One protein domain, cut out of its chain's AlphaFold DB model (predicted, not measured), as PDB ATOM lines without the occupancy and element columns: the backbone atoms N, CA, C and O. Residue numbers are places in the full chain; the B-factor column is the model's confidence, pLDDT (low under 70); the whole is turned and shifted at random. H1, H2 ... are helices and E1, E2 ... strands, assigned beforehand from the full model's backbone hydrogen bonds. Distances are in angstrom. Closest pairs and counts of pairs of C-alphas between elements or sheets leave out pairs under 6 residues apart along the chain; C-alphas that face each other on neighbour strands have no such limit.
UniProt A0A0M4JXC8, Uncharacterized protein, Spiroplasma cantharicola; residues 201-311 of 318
ATOM      1  N   TYR A 201     -68.044 154.241 -30.221       96.38
ATOM      2  CA  TYR A 201     -69.264 155.017 -30.399       96.38
ATOM      3  C   TYR A 201     -70.513 154.130 -30.358       96.38
ATOM      4  O   TYR A 201     -70.457 152.939 -30.686       96.38
ATOM      5  N   ASP A 202     -71.644 154.727 -29.996       95.88
ATOM      6  CA  ASP A 202     -72.959 154.096 -30.103       95.88
ATOM      7  C   ASP A 202     -73.392 153.969 -31.568       95.88
ATOM      8  O   ASP A 202     -73.534 154.968 -32.273       95.88
ATOM      9  N   LYS A 203     -73.663 152.746 -32.035       94.31
ATOM     10  CA  LYS A 203     -74.205 152.509 -33.389       94.31
ATOM     11  C   LYS A 203     -75.720 152.722 -33.481       94.31
ATOM     12  O   LYS A 203     -76.225 153.016 -34.559       94.31
ATOM     13  N   ASN A 204     -76.438 152.559 -32.369       92.75
ATOM     14  CA  ASN A 204     -77.900 152.565 -32.305       92.75
ATOM     15  C   ASN A 204     -78.394 153.425 -31.128       92.75
ATOM     16  O   ASN A 204     -77.753 153.412 -30.075       92.75
ATOM     17  N   PRO A 205     -79.545 154.115 -31.244       89.62
ATOM     18  CA  PRO A 205     -80.151 154.818 -30.117       89.62
ATOM     19  C   PRO A 205     -80.591 153.846 -29.013       89.62
ATOM     20  O   PRO A 205     -81.416 152.967 -29.254       89.62
ATOM     21  N   TRP A 206     -80.099 154.041 -27.789       86.62
ATOM     22  CA  TRP A 206     -80.438 153.212 -26.618       86.62
ATOM     23  C   TRP A 206     -81.399 153.891 -25.625       86.62
ATOM     24  O   TRP A 206     -81.744 153.318 -24.595       86.62
ATOM     25  N   GLY A 207     -81.890 155.090 -25.953       81.19
ATOM     26  CA  GLY A 207     -82.954 155.777 -25.208       81.19
ATOM     27  C   GLY A 207     -82.577 157.136 -24.622       81.19
ATOM     28  O   GLY A 207     -83.463 157.822 -24.115       81.19
ATOM     29  N   LEU A 208     -81.312 157.552 -24.732       85.25
ATOM     30  CA  LEU A 208     -80.844 158.860 -24.278       85.25
ATOM     31  C   LEU A 208     -81.411 159.997 -25.151       85.25
ATOM     32  O   LEU A 208     -81.270 159.994 -26.377       85.25
ATOM     33  N   LYS A 209     -82.070 160.970 -24.515       85.50
ATOM     34  CA  LYS A 209     -82.701 162.132 -25.162       85.50
ATOM     35  C   LYS A 209     -82.434 163.372 -24.326       85.50
ATOM     36  O   LYS A 209     -82.514 163.290 -23.102       85.50
ATOM     37  N   PHE A 210     -82.173 164.507 -24.964       79.25
ATOM     38  CA  PHE A 210     -82.146 165.792 -24.263       79.25
ATOM     39  C   PHE A 210     -83.539 166.441 -24.369       79.25
ATOM     40  O   PHE A 210     -84.026 166.583 -25.485       79.25
ATOM     41  N   PRO A 211     -84.193 166.832 -23.260       64.25
ATOM     42  CA  PRO A 211     -85.627 167.148 -23.195       64.25
ATOM     43  C   PRO A 211     -85.979 168.583 -23.637       64.25
ATOM     44  O   PRO A 211     -86.908 169.187 -23.099       64.25
ATOM     45  N   GLN A 212     -85.215 169.183 -24.551       63.38
ATOM     46  CA  GLN A 212     -85.501 170.549 -25.001       63.38
ATOM     47  C   GLN A 212     -86.646 170.579 -26.022       63.38
ATOM     48  O   GLN A 212     -86.939 169.580 -26.669       63.38
ATOM     49  N   ASN A 213     -87.298 171.741 -26.137       57.91
ATOM     50  CA  ASN A 213     -88.371 172.015 -27.103       57.91
ATOM     51  C   ASN A 213     -87.911 172.959 -28.234       57.91
ATOM     52  O   ASN A 213     -88.724 173.448 -29.009       57.91
ATOM     53  N   VAL A 214     -86.614 173.242 -28.335       57.94
ATOM     54  CA  VAL A 214     -86.014 174.088 -29.374       57.94
ATOM     55  C   VAL A 214     -84.713 173.436 -29.846       57.94
ATOM     56  O   VAL A 214     -84.039 172.824 -29.016       57.94
ATOM     57  N   PRO A 215     -84.341 173.545 -31.138       63.34
ATOM     58  CA  PRO A 215     -83.058 173.038 -31.615       63.34
ATOM     59  C   PRO A 215     -81.914 173.703 -30.861       63.34
ATOM     60  O   PRO A 215     -81.969 174.908 -30.578       63.34
ATOM     61  N   PHE A 216     -80.892 172.918 -30.532       67.50
ATOM     62  CA  PHE A 216     -79.858 173.362 -29.616       67.50
ATOM     63  C   PHE A 216     -79.109 174.582 -30.178       67.50
ATOM     64  O   PHE A 216     -78.604 174.531 -31.306       67.50
ATOM     65  N   PRO A 217     -78.986 175.676 -29.396       66.50
ATOM     66  CA  PRO A 217     -77.966 176.691 -29.651       66.50
ATOM     67  C   PRO A 217     -76.560 176.048 -29.537       66.50
ATOM     68  O   PRO A 217     -76.468 174.859 -29.224       66.50
ATOM     69  N   PRO A 218     -75.461 176.777 -29.815       79.44
ATOM     70  CA  PRO A 218     -74.161 176.156 -30.085       79.44
ATOM     71  C   PRO A 218     -73.665 175.176 -29.023       79.44
ATOM     72  O   PRO A 218     -74.045 175.273 -27.857       79.44
ATOM     73  N   GLU A 219     -72.781 174.255 -29.417       79.94
ATOM     74  CA  GLU A 219     -72.412 173.062 -28.637       79.94
ATOM     75  C   GLU A 219     -72.049 173.297 -27.156       79.94
ATOM     76  O   GLU A 219     -72.341 172.449 -26.309       79.94
ATOM     77  N   TYR A 220     -71.533 174.474 -26.785       81.31
ATOM     78  CA  TYR A 220     -71.303 174.831 -25.382       81.31
ATOM     79  C   TYR A 220     -72.575 174.792 -24.510       81.31
ATOM     80  O   TYR A 220     -72.477 174.534 -23.308       81.31
ATOM     81  N   TYR A 221     -73.770 174.999 -25.080       83.12
ATOM     82  CA  TYR A 221     -75.053 174.818 -24.393       83.12
ATOM     83  C   TYR A 221     -75.424 173.345 -24.216       83.12
ATOM     84  O   TYR A 221     -75.977 172.997 -23.174       83.12
ATOM     85  N   ILE A 222     -75.097 172.477 -25.179       85.25
ATOM     86  CA  ILE A 222     -75.271 171.019 -25.060       85.25
ATOM     87  C   ILE A 222     -74.412 170.518 -23.892       85.25
ATOM     88  O   ILE A 222     -74.924 169.888 -22.964       85.25
ATOM     89  N   ILE A 223     -73.126 170.882 -23.887       87.75
ATOM     90  CA  ILE A 223     -72.171 170.535 -22.826       87.75
ATOM     91  C   ILE A 223     -72.594 171.166 -21.488       87.75
ATOM     92  O   ILE A 223     -72.578 170.506 -20.450       87.75
ATOM     93  N   GLY A 224     -73.011 172.436 -21.491       86.31
ATOM     94  CA  GLY A 224     -73.479 173.146 -20.298       86.31
ATOM     95  C   GLY A 224     -74.735 172.531 -19.674       86.31
ATOM     96  O   GLY A 224     -74.811 172.408 -18.452       86.31
ATOM     97  N   TRP A 225     -75.687 172.090 -20.500       86.00
ATOM     98  CA  TRP A 225     -76.886 171.384 -20.054       86.00
ATOM     99  C   TRP A 225     -76.526 169.996 -19.506       86.00
ATOM    100  O   TRP A 225     -76.885 169.672 -18.373       86.00
ATOM    101  N   PHE A 226     -75.726 169.217 -20.243       88.44
ATOM    102  CA  PHE A 226     -75.257 167.892 -19.824       88.44
ATOM    103  C   PHE A 226     -74.484 167.920 -18.500       88.44
ATOM    104  O   PHE A 226     -74.659 167.030 -17.669       88.44
ATOM    105  N   MET A 227     -73.676 168.957 -18.267       91.50
ATOM    106  CA  MET A 227     -72.885 169.143 -17.044       91.50
ATOM    107  C   MET A 227     -73.613 169.904 -15.931       91.50
ATOM    108  O   MET A 227     -73.017 170.168 -14.885       91.50
ATOM    109  N   SER A 228     -74.892 170.246 -16.104       88.88
ATOM    110  CA  SER A 228     -75.615 171.035 -15.109       88.88
ATOM    111  C   SER A 228     -75.759 170.300 -13.762       88.88
ATOM    112  O   SER A 228     -75.708 169.064 -13.673       88.88
ATOM    113  N   ALA A 229     -75.928 171.069 -12.684       87.62
ATOM    114  CA  ALA A 229     -76.032 170.548 -11.320       87.62
ATOM    115  C   ALA A 229     -77.441 170.036 -10.944       87.62
ATOM    116  O   ALA A 229     -77.643 169.607  -9.802       87.62
ATOM    117  N   ASN A 230     -78.409 170.083 -11.869       89.56
ATOM    118  CA  ASN A 230     -79.767 169.599 -11.623       89.56
ATOM    119  C   ASN A 230     -79.816 168.053 -11.565       89.56
ATOM    120  O   ASN A 230     -78.905 167.362 -12.030       89.56
ATOM    121  N   GLU A 231     -80.865 167.501 -10.948       88.00
ATOM    122  CA  GLU A 231     -80.978 166.049 -10.732       88.00
ATOM    123  C   GLU A 231     -81.191 165.251 -12.027       88.00
ATOM    124  O   GLU A 231     -80.743 164.109 -12.120       88.00
ATOM    125  N   GLU A 232     -81.804 165.850 -13.051       87.12
ATOM    126  CA  GLU A 232     -82.007 165.207 -14.352       87.12
ATOM    127  C   GLU A 232     -80.673 164.979 -15.076       87.12
ATOM    128  O   GLU A 232     -80.358 163.850 -15.451       87.12
ATOM    129  N   SER A 233     -79.835 166.010 -15.186       88.00
ATOM    130  CA  SER A 233     -78.500 165.919 -15.779       88.00
ATOM    131  C   SER A 233     -77.571 165.034 -14.940       88.00
ATOM    132  O   SER A 233     -76.829 164.232 -15.501       88.00
ATOM    133  N   LYS A 234     -77.640 165.085 -13.598       90.88
ATOM    134  CA  LYS A 234     -76.915 164.137 -12.722       90.88
ATOM    135  C   LYS A 234     -77.309 162.685 -12.993       90.88
ATOM    136  O   LYS A 234     -76.430 161.828 -13.078       90.88
ATOM    137  N   LYS A 235     -78.610 162.398 -13.118       91.25
ATOM    138  CA  LYS A 235     -79.107 161.061 -13.464       91.25
ATOM    139  C   LYS A 235     -78.616 160.652 -14.851       91.25
ATOM    140  O   LYS A 235     -78.054 159.574 -14.993       91.25
ATOM    141  N   MET A 236     -78.725 161.542 -15.834       90.25
ATOM    142  CA  MET A 236     -78.279 161.287 -17.199       90.25
ATOM    143  C   MET A 236     -76.787 160.933 -17.280       90.25
ATOM    144  O   MET A 236     -76.426 159.969 -17.949       90.25
ATOM    145  N   ARG A 237     -75.920 161.654 -16.552       93.00
ATOM    146  CA  ARG A 237     -74.484 161.333 -16.470       93.00
ATOM    147  C   ARG A 237     -74.226 159.960 -15.837       93.00
ATOM    148  O   ARG A 237     -73.341 159.247 -16.300       93.00
ATOM    149  N   LYS A 238     -75.015 159.551 -14.833       93.38
ATOM    150  CA  LYS A 238     -74.950 158.195 -14.248       93.38
ATOM    151  C   LYS A 238     -75.405 157.111 -15.229       93.38
ATOM    152  O   LYS A 238     -74.766 156.066 -15.297       93.38
ATOM    153  N   ASP A 239     -76.470 157.362 -15.988       93.62
ATOM    154  CA  ASP A 239     -76.981 156.424 -16.995       93.62
ATOM    155  C   ASP A 239     -75.964 156.248 -18.147       93.62
ATOM    156  O   ASP A 239     -75.685 155.120 -18.549       93.62
ATOM    157  N   VAL A 240     -75.319 157.335 -18.598       94.56
ATOM    158  CA  VAL A 240     -74.195 157.306 -19.559       94.56
ATOM    159  C   VAL A 240     -72.994 156.525 -19.020       94.56
ATOM    160  O   VAL A 240     -72.487 155.637 -19.701       94.56
ATOM    161  N   LEU A 241     -72.553 156.820 -17.794       94.69
ATOM    162  CA  LEU A 241     -71.434 156.126 -17.150       94.69
ATOM    163  C   LEU A 241     -71.688 154.614 -17.057       94.69
ATOM    164  O   LEU A 241     -70.817 153.807 -17.381       94.69
ATOM    165  N   LYS A 242     -72.903 154.233 -16.647       95.00
ATOM    166  CA  LYS A 242     -73.332 152.836 -16.572       95.00
ATOM    167  C   LYS A 242     -73.286 152.162 -17.947       95.00
ATOM    168  O   LYS A 242     -72.723 151.077 -18.055       95.00
ATOM    169  N   HIS A 243     -73.825 152.807 -18.981       95.06
ATOM    170  CA  HIS A 243     -73.816 152.291 -20.354       95.06
ATOM    171  C   HIS A 243     -72.391 152.071 -20.885       95.06
ATOM    172  O   HIS A 243     -72.092 150.998 -21.407       95.06
ATOM    173  N   ILE A 244     -71.474 153.025 -20.674       93.44
ATOM    174  CA  ILE A 244     -70.056 152.870 -21.053       93.44
ATOM    175  C   ILE A 244     -69.427 151.684 -20.311       93.44
ATOM    176  O   ILE A 244     -68.796 150.837 -20.943       93.44
ATOM    177  N   ASN A 245     -69.639 151.580 -18.995       91.44
ATOM    178  CA  ASN A 245     -69.134 150.470 -18.183       91.44
ATOM    179  C   ASN A 245     -69.649 149.102 -18.668       91.44
ATOM    180  O   ASN A 245     -68.870 148.149 -18.742       91.44
ATOM    181  N   GLU A 246     -70.924 149.002 -19.056       92.56
ATOM    182  CA  GLU A 246     -71.534 147.777 -19.590       92.56
ATOM    183  C   GLU A 246     -71.004 147.419 -20.991       92.56
ATOM    184  O   GLU A 246     -70.573 146.285 -21.214       92.56
ATOM    185  N   VAL A 247     -70.965 148.378 -21.924       91.19
ATOM    186  CA  VAL A 247     -70.506 148.156 -23.311       91.19
ATOM    187  C   VAL A 247     -69.003 147.870 -23.380       91.19
ATOM    188  O   VAL A 247     -68.572 147.022 -24.164       91.19
ATOM    189  N   LYS A 248     -68.192 148.563 -22.572       88.25
ATOM    190  CA  LYS A 248     -66.726 148.419 -22.561       88.25
ATOM    191  C   LYS A 248     -66.199 147.405 -21.553       88.25
ATOM    192  O   LYS A 248     -65.028 147.049 -21.638       88.25
ATOM    193  N   LYS A 249     -67.042 146.896 -20.647       85.00
ATOM    194  CA  LYS A 249     -66.648 145.987 -19.553       85.00
ATOM    195  C   LYS A 249     -65.536 146.601 -18.686       85.00
ATOM    196  O   LYS A 249     -64.518 145.968 -18.399       85.00
ATOM    197  N   VAL A 250     -65.750 147.858 -18.294       84.75
ATOM    198  CA  VAL A 250     -64.859 148.669 -17.445       84.75
ATOM    199  C   VAL A 250     -65.610 149.170 -16.206       84.75
ATOM    200  O   VAL A 250     -66.821 148.978 -16.086       84.75
ATOM    201  N   LYS A 251     -64.893 149.781 -15.256       85.56
ATOM    202  CA  LYS A 251     -65.451 150.326 -14.006       85.56
ATOM    203  C   LYS A 251     -65.018 151.777 -13.800       85.56
ATOM    204  O   LYS A 251     -64.309 152.096 -12.851       85.56
ATOM    205  N   LEU A 252     -65.434 152.653 -14.706       86.56
ATOM    206  CA  LEU A 252     -65.317 154.090 -14.496       86.56
ATOM    207  C   LEU A 252     -66.238 154.533 -13.352       86.56
ATOM    208  O   LEU A 252     -67.386 154.086 -13.263       86.56
ATOM    209  N   ASN A 253     -65.737 155.437 -12.510       88.50
ATOM    210  CA  ASN A 253     -66.485 156.030 -11.394       88.50
ATOM    211  C   ASN A 253     -67.137 157.371 -11.762       88.50
ATOM    212  O   ASN A 253     -68.119 157.773 -11.138       88.50
ATOM    213  N   GLU A 254     -66.616 158.047 -12.785       91.25
ATOM    214  CA  GLU A 254     -67.100 159.337 -13.273       91.25
ATOM    215  C   GLU A 254     -66.800 159.527 -14.765       91.25
ATOM    216  O   GLU A 254     -66.256 158.637 -15.423       91.25
ATOM    217  N   ILE A 255     -67.183 160.684 -15.298       92.69
ATOM    218  CA  ILE A 255     -66.884 161.132 -16.659       92.69
ATOM    219  C   ILE A 255     -66.386 162.572 -16.594       92.69
ATOM    220  O   ILE A 255     -66.877 163.354 -15.772       92.69
ATOM    221  N   ASP A 256     -65.460 162.930 -17.477       92.94
ATOM    222  CA  ASP A 256     -65.004 164.310 -17.607       92.94
ATOM    223  C   ASP A 256     -66.143 165.220 -18.090       92.94
ATOM    224  O   ASP A 256     -67.178 164.777 -18.602       92.94
ATOM    225  N   ARG A 257     -65.916 166.535 -18.012       93.56
ATOM    226  CA  ARG A 257     -66.661 167.485 -18.843       93.56
ATOM    227  C   ARG A 257     -66.379 167.167 -20.321       93.56
ATOM    228  O   ARG A 257     -65.217 167.246 -20.706       93.56
ATOM    229  N   PRO A 258     -67.401 166.898 -21.157       93.19
ATOM    230  CA  PRO A 258     -67.198 166.720 -22.590       93.19
ATOM    231  C   PRO A 258     -66.559 167.948 -23.237       93.19
ATOM    232  O   PRO A 258     -66.942 169.079 -22.930       93.19
ATOM    233  N   GLU A 259     -65.619 167.711 -24.150       89.88
ATOM    234  CA  GLU A 259     -64.882 168.760 -24.869       89.88
ATOM    235  C   GLU A 259     -65.321 168.906 -26.332       89.88
ATOM    236  O   GLU A 259     -64.969 169.893 -26.968       89.88
ATOM    237  N   THR A 260     -66.075 167.954 -26.893       90.94
ATOM    238  CA  THR A 260     -66.472 167.980 -28.312       90.94
ATOM    239  C   THR A 260     -67.849 167.359 -28.537       90.94
ATOM    240  O   THR A 260     -68.182 166.307 -27.977       90.94
ATOM    241  N   VAL A 261     -68.646 167.990 -29.404       91.94
ATOM    242  CA  VAL A 261     -69.880 167.424 -29.960       91.94
ATOM    243  C   VAL A 261     -69.645 167.102 -31.442       91.94
ATOM    244  O   VAL A 261     -69.023 167.875 -32.169       91.94
ATOM    245  N   TYR A 262     -70.141 165.961 -31.920       93.88
ATOM    246  CA  TYR A 262     -69.986 165.520 -33.311       93.88
ATOM    247  C   TYR A 262     -71.339 165.365 -34.004       93.88
ATOM    248  O   TYR A 262     -72.324 164.932 -33.399       93.88
ATOM    249  N   ARG A 263     -71.382 165.655 -35.308       93.44
ATOM    250  CA  ARG A 263     -72.536 165.335 -36.163       93.44
ATOM    251  C   ARG A 263     -72.769 163.824 -36.182       93.44
ATOM    252  O   ARG A 263     -71.803 163.062 -36.209       93.44
ATOM    253  N   ALA A 264     -74.022 163.376 -36.218       94.00
ATOM    254  CA  ALA A 264     -74.333 161.968 -36.454       94.00
ATOM    255  C   ALA A 264     -74.646 161.734 -37.939       94.00
ATOM    256  O   ALA A 264     -75.513 162.388 -38.514       94.00
ATOM    257  N   ILE A 265     -73.944 160.791 -38.565       95.44
ATOM    258  CA  ILE A 265     -74.182 160.359 -39.945       95.44
ATOM    259  C   ILE A 265     -75.001 159.071 -39.893       95.44
ATOM    260  O   ILE A 265     -74.528 158.060 -39.373       95.44
ATOM    261  N   PHE A 266     -76.224 159.115 -40.419       95.44
ATOM    262  CA  PHE A 266     -77.103 157.951 -40.514       95.44
ATOM    263  C   PHE A 266     -76.848 157.172 -41.807       95.44
ATOM    264  O   PHE A 266     -77.025 157.702 -42.906       95.44
ATOM    265  N   ASP A 267     -76.464 155.907 -41.663       94.56
ATOM    266  CA  ASP A 267     -76.351 154.942 -42.751       94.56
ATOM    267  C   ASP A 267     -77.698 154.222 -42.929       94.56
ATOM    268  O   ASP A 267     -78.220 153.601 -41.999       94.56
ATOM    269  N   LYS A 268     -78.276 154.337 -44.129       93.25
ATOM    270  CA  LYS A 268     -79.577 153.746 -44.473       93.25
ATOM    271  C   LYS A 268     -79.498 152.253 -44.777       93.25
ATOM    272  O   LYS A 268     -80.504 151.571 -44.603       93.25
ATOM    273  N   ASP A 269     -78.343 151.763 -45.220       93.88
ATOM    274  CA  ASP A 269     -78.163 150.377 -45.653       93.88
ATOM    275  C   ASP A 269     -77.925 149.466 -44.442       93.88
ATOM    276  O   ASP A 269     -78.422 148.339 -44.394       93.88
ATOM    277  N   THR A 270     -77.230 149.972 -43.416       92.75
ATOM    278  CA  THR A 270     -77.053 149.274 -42.130       92.75
ATOM    279  C   THR A 270     -78.069 149.677 -41.057       92.75
ATOM    280  O   THR A 270     -78.168 148.993 -40.036       92.75
ATOM    281  N   ASN A 271     -78.816 150.772 -41.260       92.81
ATOM    282  CA  ASN A 271     -79.715 151.385 -40.274       92.81
ATOM    283  C   ASN A 271     -78.999 151.753 -38.951       92.81
ATOM    284  O   ASN A 271     -79.563 151.619 -37.864       92.81
ATOM    285  N   THR A 272     -77.747 152.219 -39.036       95.31
ATOM    286  CA  THR A 272     -76.922 152.629 -37.880       95.31
ATOM    287  C   THR A 272     -76.402 154.054 -38.015       95.31
ATOM    288  O   THR A 272     -76.259 154.576 -39.118       95.31
ATOM    289  N   TYR A 273     -76.026 154.661 -36.894       95.62
ATOM    290  CA  TYR A 273     -75.323 155.941 -36.864       95.62
ATOM    291  C   TYR A 273     -73.805 155.749 -36.777       95.62
ATOM    292  O   TYR A 273     -73.306 154.748 -36.252       95.62
ATOM    293  N   SER A 274     -73.070 156.735 -37.287       96.25
ATOM    294  CA  SER A 274     -71.620 156.871 -37.142       96.25
ATOM    295  C   SER A 274     -71.237 158.330 -36.860       96.25
ATOM    296  O   SER A 274     -71.943 159.244 -37.300       96.25
ATOM    297  N   PRO A 275     -70.153 158.588 -36.110       95.62
ATOM    298  CA  PRO A 275     -69.710 159.944 -35.816       95.62
ATOM    299  C   PRO A 275     -69.101 160.603 -37.059       95.62
ATOM    300  O   PRO A 275     -68.182 160.071 -37.681       95.62
ATOM    301  N   GLY A 276     -69.618 161.778 -37.408       94.12
ATOM    302  CA  GLY A 276     -69.081 162.644 -38.449       94.12
ATOM    303  C   GLY A 276     -68.031 163.618 -37.915       94.12
ATOM    304  O   GLY A 276     -67.363 163.375 -36.910       94.12
ATOM    305  N   LYS A 277     -67.893 164.762 -38.595       93.50
ATOM    306  CA  LYS A 277     -67.059 165.868 -38.107       93.50
ATOM    307  C   LYS A 277     -67.598 166.416 -36.779       93.50
ATOM    308  O   LYS A 277     -68.811 166.402 -36.549       93.50
ATOM    309  N   ALA A 278     -66.689 166.936 -35.955       92.38
ATOM    310  CA  ALA A 278     -67.036 167.817 -34.844       92.38
ATOM    311  C   ALA A 278     -67.857 169.018 -35.350       92.38
ATOM    312  O   ALA A 278     -67.739 169.397 -36.524       92.38
ATOM    313  N   TYR A 279     -68.689 169.602 -34.490       87.00
ATOM    314  CA  TYR A 279     -69.234 170.927 -34.767       87.00
ATOM    315  C   TYR A 279     -68.114 171.973 -34.683       87.00
ATOM    316  O   TYR A 279     -67.086 171.768 -34.044       87.00
ATOM    317  N   GLU A 280     -68.299 173.079 -35.398       81.75
ATOM    318  CA  GLU A 280     -67.445 174.258 -35.256       81.75
ATOM    319  C   GLU A 280     -68.064 175.180 -34.198       81.75
ATOM    320  O   GLU A 280     -69.288 175.178 -34.000       81.75
ATOM    321  N   ASP A 281     -67.230 175.988 -33.542       70.00
ATOM    322  CA  ASP A 281     -67.681 176.984 -32.571       70.00
ATOM    323  C   ASP A 281     -68.840 177.821 -33.128       70.00
ATOM    324  O   ASP A 281     -68.814 178.312 -34.257       70.00
ATOM    325  N   SER A 282     -69.852 178.053 -32.295       74.62
ATOM    326  CA  SER A 282     -71.034 178.863 -32.634       74.62
ATOM    327  C   SER A 282     -71.979 178.280 -33.709       74.62
ATOM    328  O   SER A 282     -72.957 178.944 -34.058       74.62
ATOM    329  N   VAL A 283     -71.779 177.045 -34.196       78.88
ATOM    330  CA  VAL A 283     -72.723 176.372 -35.118       78.88
ATOM    331  C   VAL A 283     -73.910 175.763 -34.357       78.88
ATOM    332  O   VAL A 283     -73.742 175.130 -33.316       78.88
ATOM    333  N   ARG A 284     -75.127 175.952 -34.885       79.19
ATOM    334  CA  ARG A 284     -76.377 175.376 -34.355       79.19
ATOM    335  C   ARG A 284     -76.455 173.872 -34.630       79.19
ATOM    336  O   ARG A 284     -76.020 173.422 -35.688       79.19
ATOM    337  N   VAL A 285     -77.043 173.116 -33.702       80.31
ATOM    338  CA  VAL A 285     -77.258 171.668 -33.847       80.31
ATOM    339  C   VAL A 285     -78.724 171.418 -34.202       80.31
ATOM    340  O   VAL A 285     -79.603 171.425 -33.336       80.31
ATOM    341  N   ASP A 286     -78.971 171.235 -35.500       77.75
ATOM    342  CA  ASP A 286     -80.309 171.085 -36.090       77.75
ATOM    343  C   ASP A 286     -80.645 169.616 -36.429       77.75
ATOM    344  O   ASP A 286     -81.801 169.283 -36.680       77.75
ATOM    345  N   GLU A 287     -79.657 168.718 -36.413       82.88
ATOM    346  CA  GLU A 287     -79.828 167.288 -36.664       82.88
ATOM    347  C   GLU A 287     -80.637 166.565 -35.559       82.88
ATOM    348  O   GLU A 287     -80.450 166.810 -34.364       82.88
ATOM    349  N   ASP A 288     -81.480 165.595 -35.953       85.94
ATOM    350  CA  ASP A 288     -82.271 164.716 -35.058       85.94
ATOM    351  C   ASP A 288     -81.414 163.921 -34.054       85.94
ATOM    352  O   ASP A 288     -81.902 163.481 -33.006       85.94
ATOM    353  N   TYR A 289     -80.143 163.701 -34.382       90.38
ATOM    354  CA  TYR A 289     -79.177 163.006 -33.544       90.38
ATOM    355  C   TYR A 289     -77.800 163.656 -33.661       90.38
ATOM    356  O   TYR A 289     -77.383 164.104 -34.729       90.38
ATOM    357  N   PHE A 290     -77.064 163.633 -32.558       92.19
ATOM    358  CA  PHE A 290     -75.667 164.043 -32.482       92.19
ATOM    359  C   PHE A 290     -74.923 163.142 -31.495       92.19
ATOM    360  O   PHE A 290     -75.536 162.391 -30.732       92.19
ATOM    361  N   TYR A 291     -73.598 163.216 -31.503       94.56
ATOM    362  CA  TYR A 291     -72.753 162.528 -30.537       94.56
ATOM    363  C   TYR A 291     -72.122 163.512 -29.558       94.56
ATOM    364  O   TYR A 291     -71.661 164.571 -29.973       94.56
ATOM    365  N   ILE A 292     -72.015 163.131 -28.286       93.75
ATOM    366  CA  ILE A 292     -71.116 163.792 -27.331       93.75
ATOM    367  C   ILE A 292     -69.911 162.881 -27.091       93.75
ATOM    368  O   ILE A 292     -70.084 161.691 -26.817       93.75
ATOM    369  N   GLY A 293     -68.705 163.440 -27.187       95.94
ATOM    370  CA  GLY A 293     -67.468 162.765 -26.804       95.94
ATOM    371  C   GLY A 293     -67.327 162.663 -25.286       95.94
ATOM    372  O   GLY A 293     -67.301 163.683 -24.597       95.94
ATOM    373  N   ILE A 294     -67.265 161.441 -24.753       96.00
ATOM    374  CA  ILE A 294     -67.075 161.177 -23.324       96.00
ATOM    375  C   ILE A 294     -65.668 160.628 -23.077       96.00
ATOM    376  O   ILE A 294     -65.300 159.582 -23.620       96.00
ATOM    377  N   THR A 295     -64.915 161.303 -22.211       93.50
ATOM    378  CA  THR A 295     -63.599 160.876 -21.720       93.50
ATOM    379  C   THR A 295     -63.625 160.647 -20.205       93.50
ATOM    380  O   THR A 295     -64.558 161.060 -19.508       93.50
ATOM    381  N   ASN A 296     -62.597 159.975 -19.691       90.69
ATOM    382  CA  ASN A 296     -62.206 160.032 -18.283       90.69
ATOM    383  C   ASN A 296     -60.672 160.025 -18.230       90.69
ATOM    384  O   ASN A 296     -60.064 158.960 -18.190       90.69
ATOM    385  N   LYS A 297     -60.041 161.200 -18.297       86.81
ATOM    386  CA  LYS A 297     -58.583 161.349 -18.480       86.81
ATOM    387  C   LYS A 297     -57.749 160.738 -17.346       86.81
ATOM    388  O   LYS A 297     -56.592 160.399 -17.580       86.81
ATOM    389  N   GLU A 298     -58.320 160.573 -16.151       82.06
ATOM    390  CA  GLU A 298     -57.659 159.933 -15.002       82.06
ATOM    391  C   GLU A 298     -57.904 158.412 -14.921       82.06
ATOM    392  O   GLU A 298     -57.156 157.706 -14.248       82.06
ATOM    393  N   GLY A 299     -58.935 157.892 -15.602       79.50
ATOM    394  CA  GLY A 299     -59.455 156.531 -15.423       79.50
ATOM    395  C   GLY A 299     -59.615 155.688 -16.695       79.50
ATOM    396  O   GLY A 299     -59.861 154.489 -16.578       79.50
ATOM    397  N   ALA A 300     -59.468 156.259 -17.895       85.62
ATOM    398  CA  ALA A 300     -59.377 155.528 -19.160       85.62
ATOM    399  C   ALA A 300     -58.663 156.313 -20.272       85.62
ATOM    400  O   ALA A 300     -58.755 157.535 -20.376       85.62
ATOM    401  N   PHE A 301     -58.034 155.584 -21.190       85.50
ATOM    402  CA  PHE A 301     -57.639 156.112 -22.490       85.50
ATOM    403  C   PHE A 301     -58.801 156.121 -23.485       85.50
ATOM    404  O   PHE A 301     -59.650 155.221 -23.502       85.50
ATOM    405  N   GLY A 302     -58.753 157.100 -24.386       88.38
ATOM    406  CA  GLY A 302     -59.662 157.200 -25.517       88.38
ATOM    407  C   GLY A 302     -60.940 157.976 -25.225       88.38
ATOM    408  O   GLY A 302     -61.126 158.548 -24.151       88.38
ATOM    409  N   GLU A 303     -61.830 157.984 -26.210       94.50
ATOM    410  CA  GLU A 303     -63.116 158.677 -26.133       94.50
ATOM    411  C   GLU A 303     -64.254 157.760 -26.599       94.50
ATOM    412  O   GLU A 303     -64.206 157.193 -27.699       94.50
ATOM    413  N   TYR A 304     -65.308 157.655 -25.786       96.44
ATOM    414  CA  TYR A 304     -66.550 157.006 -26.190       96.44
ATOM    415  C   TYR A 304     -67.582 158.042 -26.629       96.44
ATOM    416  O   TYR A 304     -68.020 158.880 -25.842       96.44
ATOM    417  N   LYS A 305     -68.008 157.977 -27.890       97.31
ATOM    418  CA  LYS A 305     -68.996 158.901 -28.456       97.31
ATOM    419  C   LYS A 305     -70.411 158.371 -28.215       97.31
ATOM    420  O   LYS A 305     -70.846 157.420 -28.868       97.31
ATOM    421  N   ILE A 306     -71.133 159.004 -27.294       95.69
ATOM    422  CA  ILE A 306     -72.512 158.647 -26.934       95.69
ATOM    423  C   ILE A 306     -73.492 159.263 -27.929       95.69
ATOM    424  O   ILE A 306     -73.455 160.476 -28.140       95.69
ATOM    425  N   LEU A 307     -74.389 158.456 -28.502       94.69
ATOM    426  CA  LEU A 307     -75.432 158.927 -29.421       94.69
ATOM    427  C   LEU A 307     -76.624 159.479 -28.630       94.69
ATOM    428  O   LEU A 307     -77.293 158.750 -27.896       94.69
ATOM    429  N   ILE A 308     -76.932 160.758 -28.826       91.19
ATOM    430  CA  ILE A 308     -78.056 161.445 -28.188       91.19
ATOM    431  C   ILE A 308     -79.101 161.788 -29.234       91.19
ATOM    432  O   ILE A 308     -78.788 162.334 -30.293       91.19
ATOM    433  N   LYS A 309     -80.367 161.505 -28.910       88.94
ATOM    434  CA  LYS A 309     -81.484 162.046 -29.673       88.94
ATOM    435  C   LYS A 309     -81.717 163.508 -29.298       88.94
ATOM    436  O   LYS A 309     -82.026 163.815 -28.141       88.94
ATOM    437  N   ASN A 310     -81.661 164.370 -30.302       81.88
ATOM    438  CA  ASN A 310     -82.228 165.703 -30.257       81.88
ATOM    439  C   ASN A 310     -83.758 165.574 -30.332       81.88
ATOM    440  O   ASN A 310     -84.289 164.867 -31.193       81.88
ATOM    441  N   THR A 311     -84.492 166.215 -29.426       72.62
ATOM    442  CA  THR A 311     -85.930 166.418 -29.618       72.62
ATOM    443  C   THR A 311     -86.142 167.859 -30.053       72.62
ATOM    444  O   THR A 311     -86.278 168.718 -29.190       72.62
TER     445      THR A 311
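AT A GLANCE: This is residues 201 to 311 of the 318 residues of an uncharacterized protein of Spiroplasma cantharicola (UniProt A0A0M4JXC8). Two hairpins, E1 with E2 and E3 with E4, make a strongly twisted antiparallel sheet curled like part of a barrel; helices H1 and H2, meeting as an L, graze it. The printed part has 111 residues with two named helices, then four named strands, in sheet order E2 E1 E3 E4; under half are in named elements, class mixed. It is compact, radius of gyration of the C-alphas 13.4 A, spanning 35 by 33 by 23 A.

IN THESE COORDINATES: E1 is residues 261 to 267, 19.0 A from first to last C-alpha; E2 is 272 to 278, E3 289 to 294. E4, 304 to 310, ends at C-alpha 310 (-82.228, 165.703, -30.257). H1, 219 to 226, begins at C-alpha 219 (-72.412, 173.062, -28.637); H2 is 231 to 248, 25.6 A.

HOW THE PARTS SIT: Within hydrogen-bond range are N 265 and O 274 (E1, E2), 2.8 A; N 262 and O 291 (E1, E3), 2.8 A; N 294 and O 304 (E3, E4), 2.9 A. H1 touches H2's residues 233 to 237, about perpendicular at 83 degrees; the closest C-alphas, of Phe 226 and Ser 233, are 5.5 A apart. H1 and H2 only graze the sheet, H2 with residues 240 to 248. In both, every O i to N i+4 pair is within range.

THE WHOLE: The farthest C-alphas, of Ala 229 and Asp 269, are 39.9 A apart. The printed part has no cut; H2 to E1 is a long link. Residues 211 to 217 have pLDDT under 70.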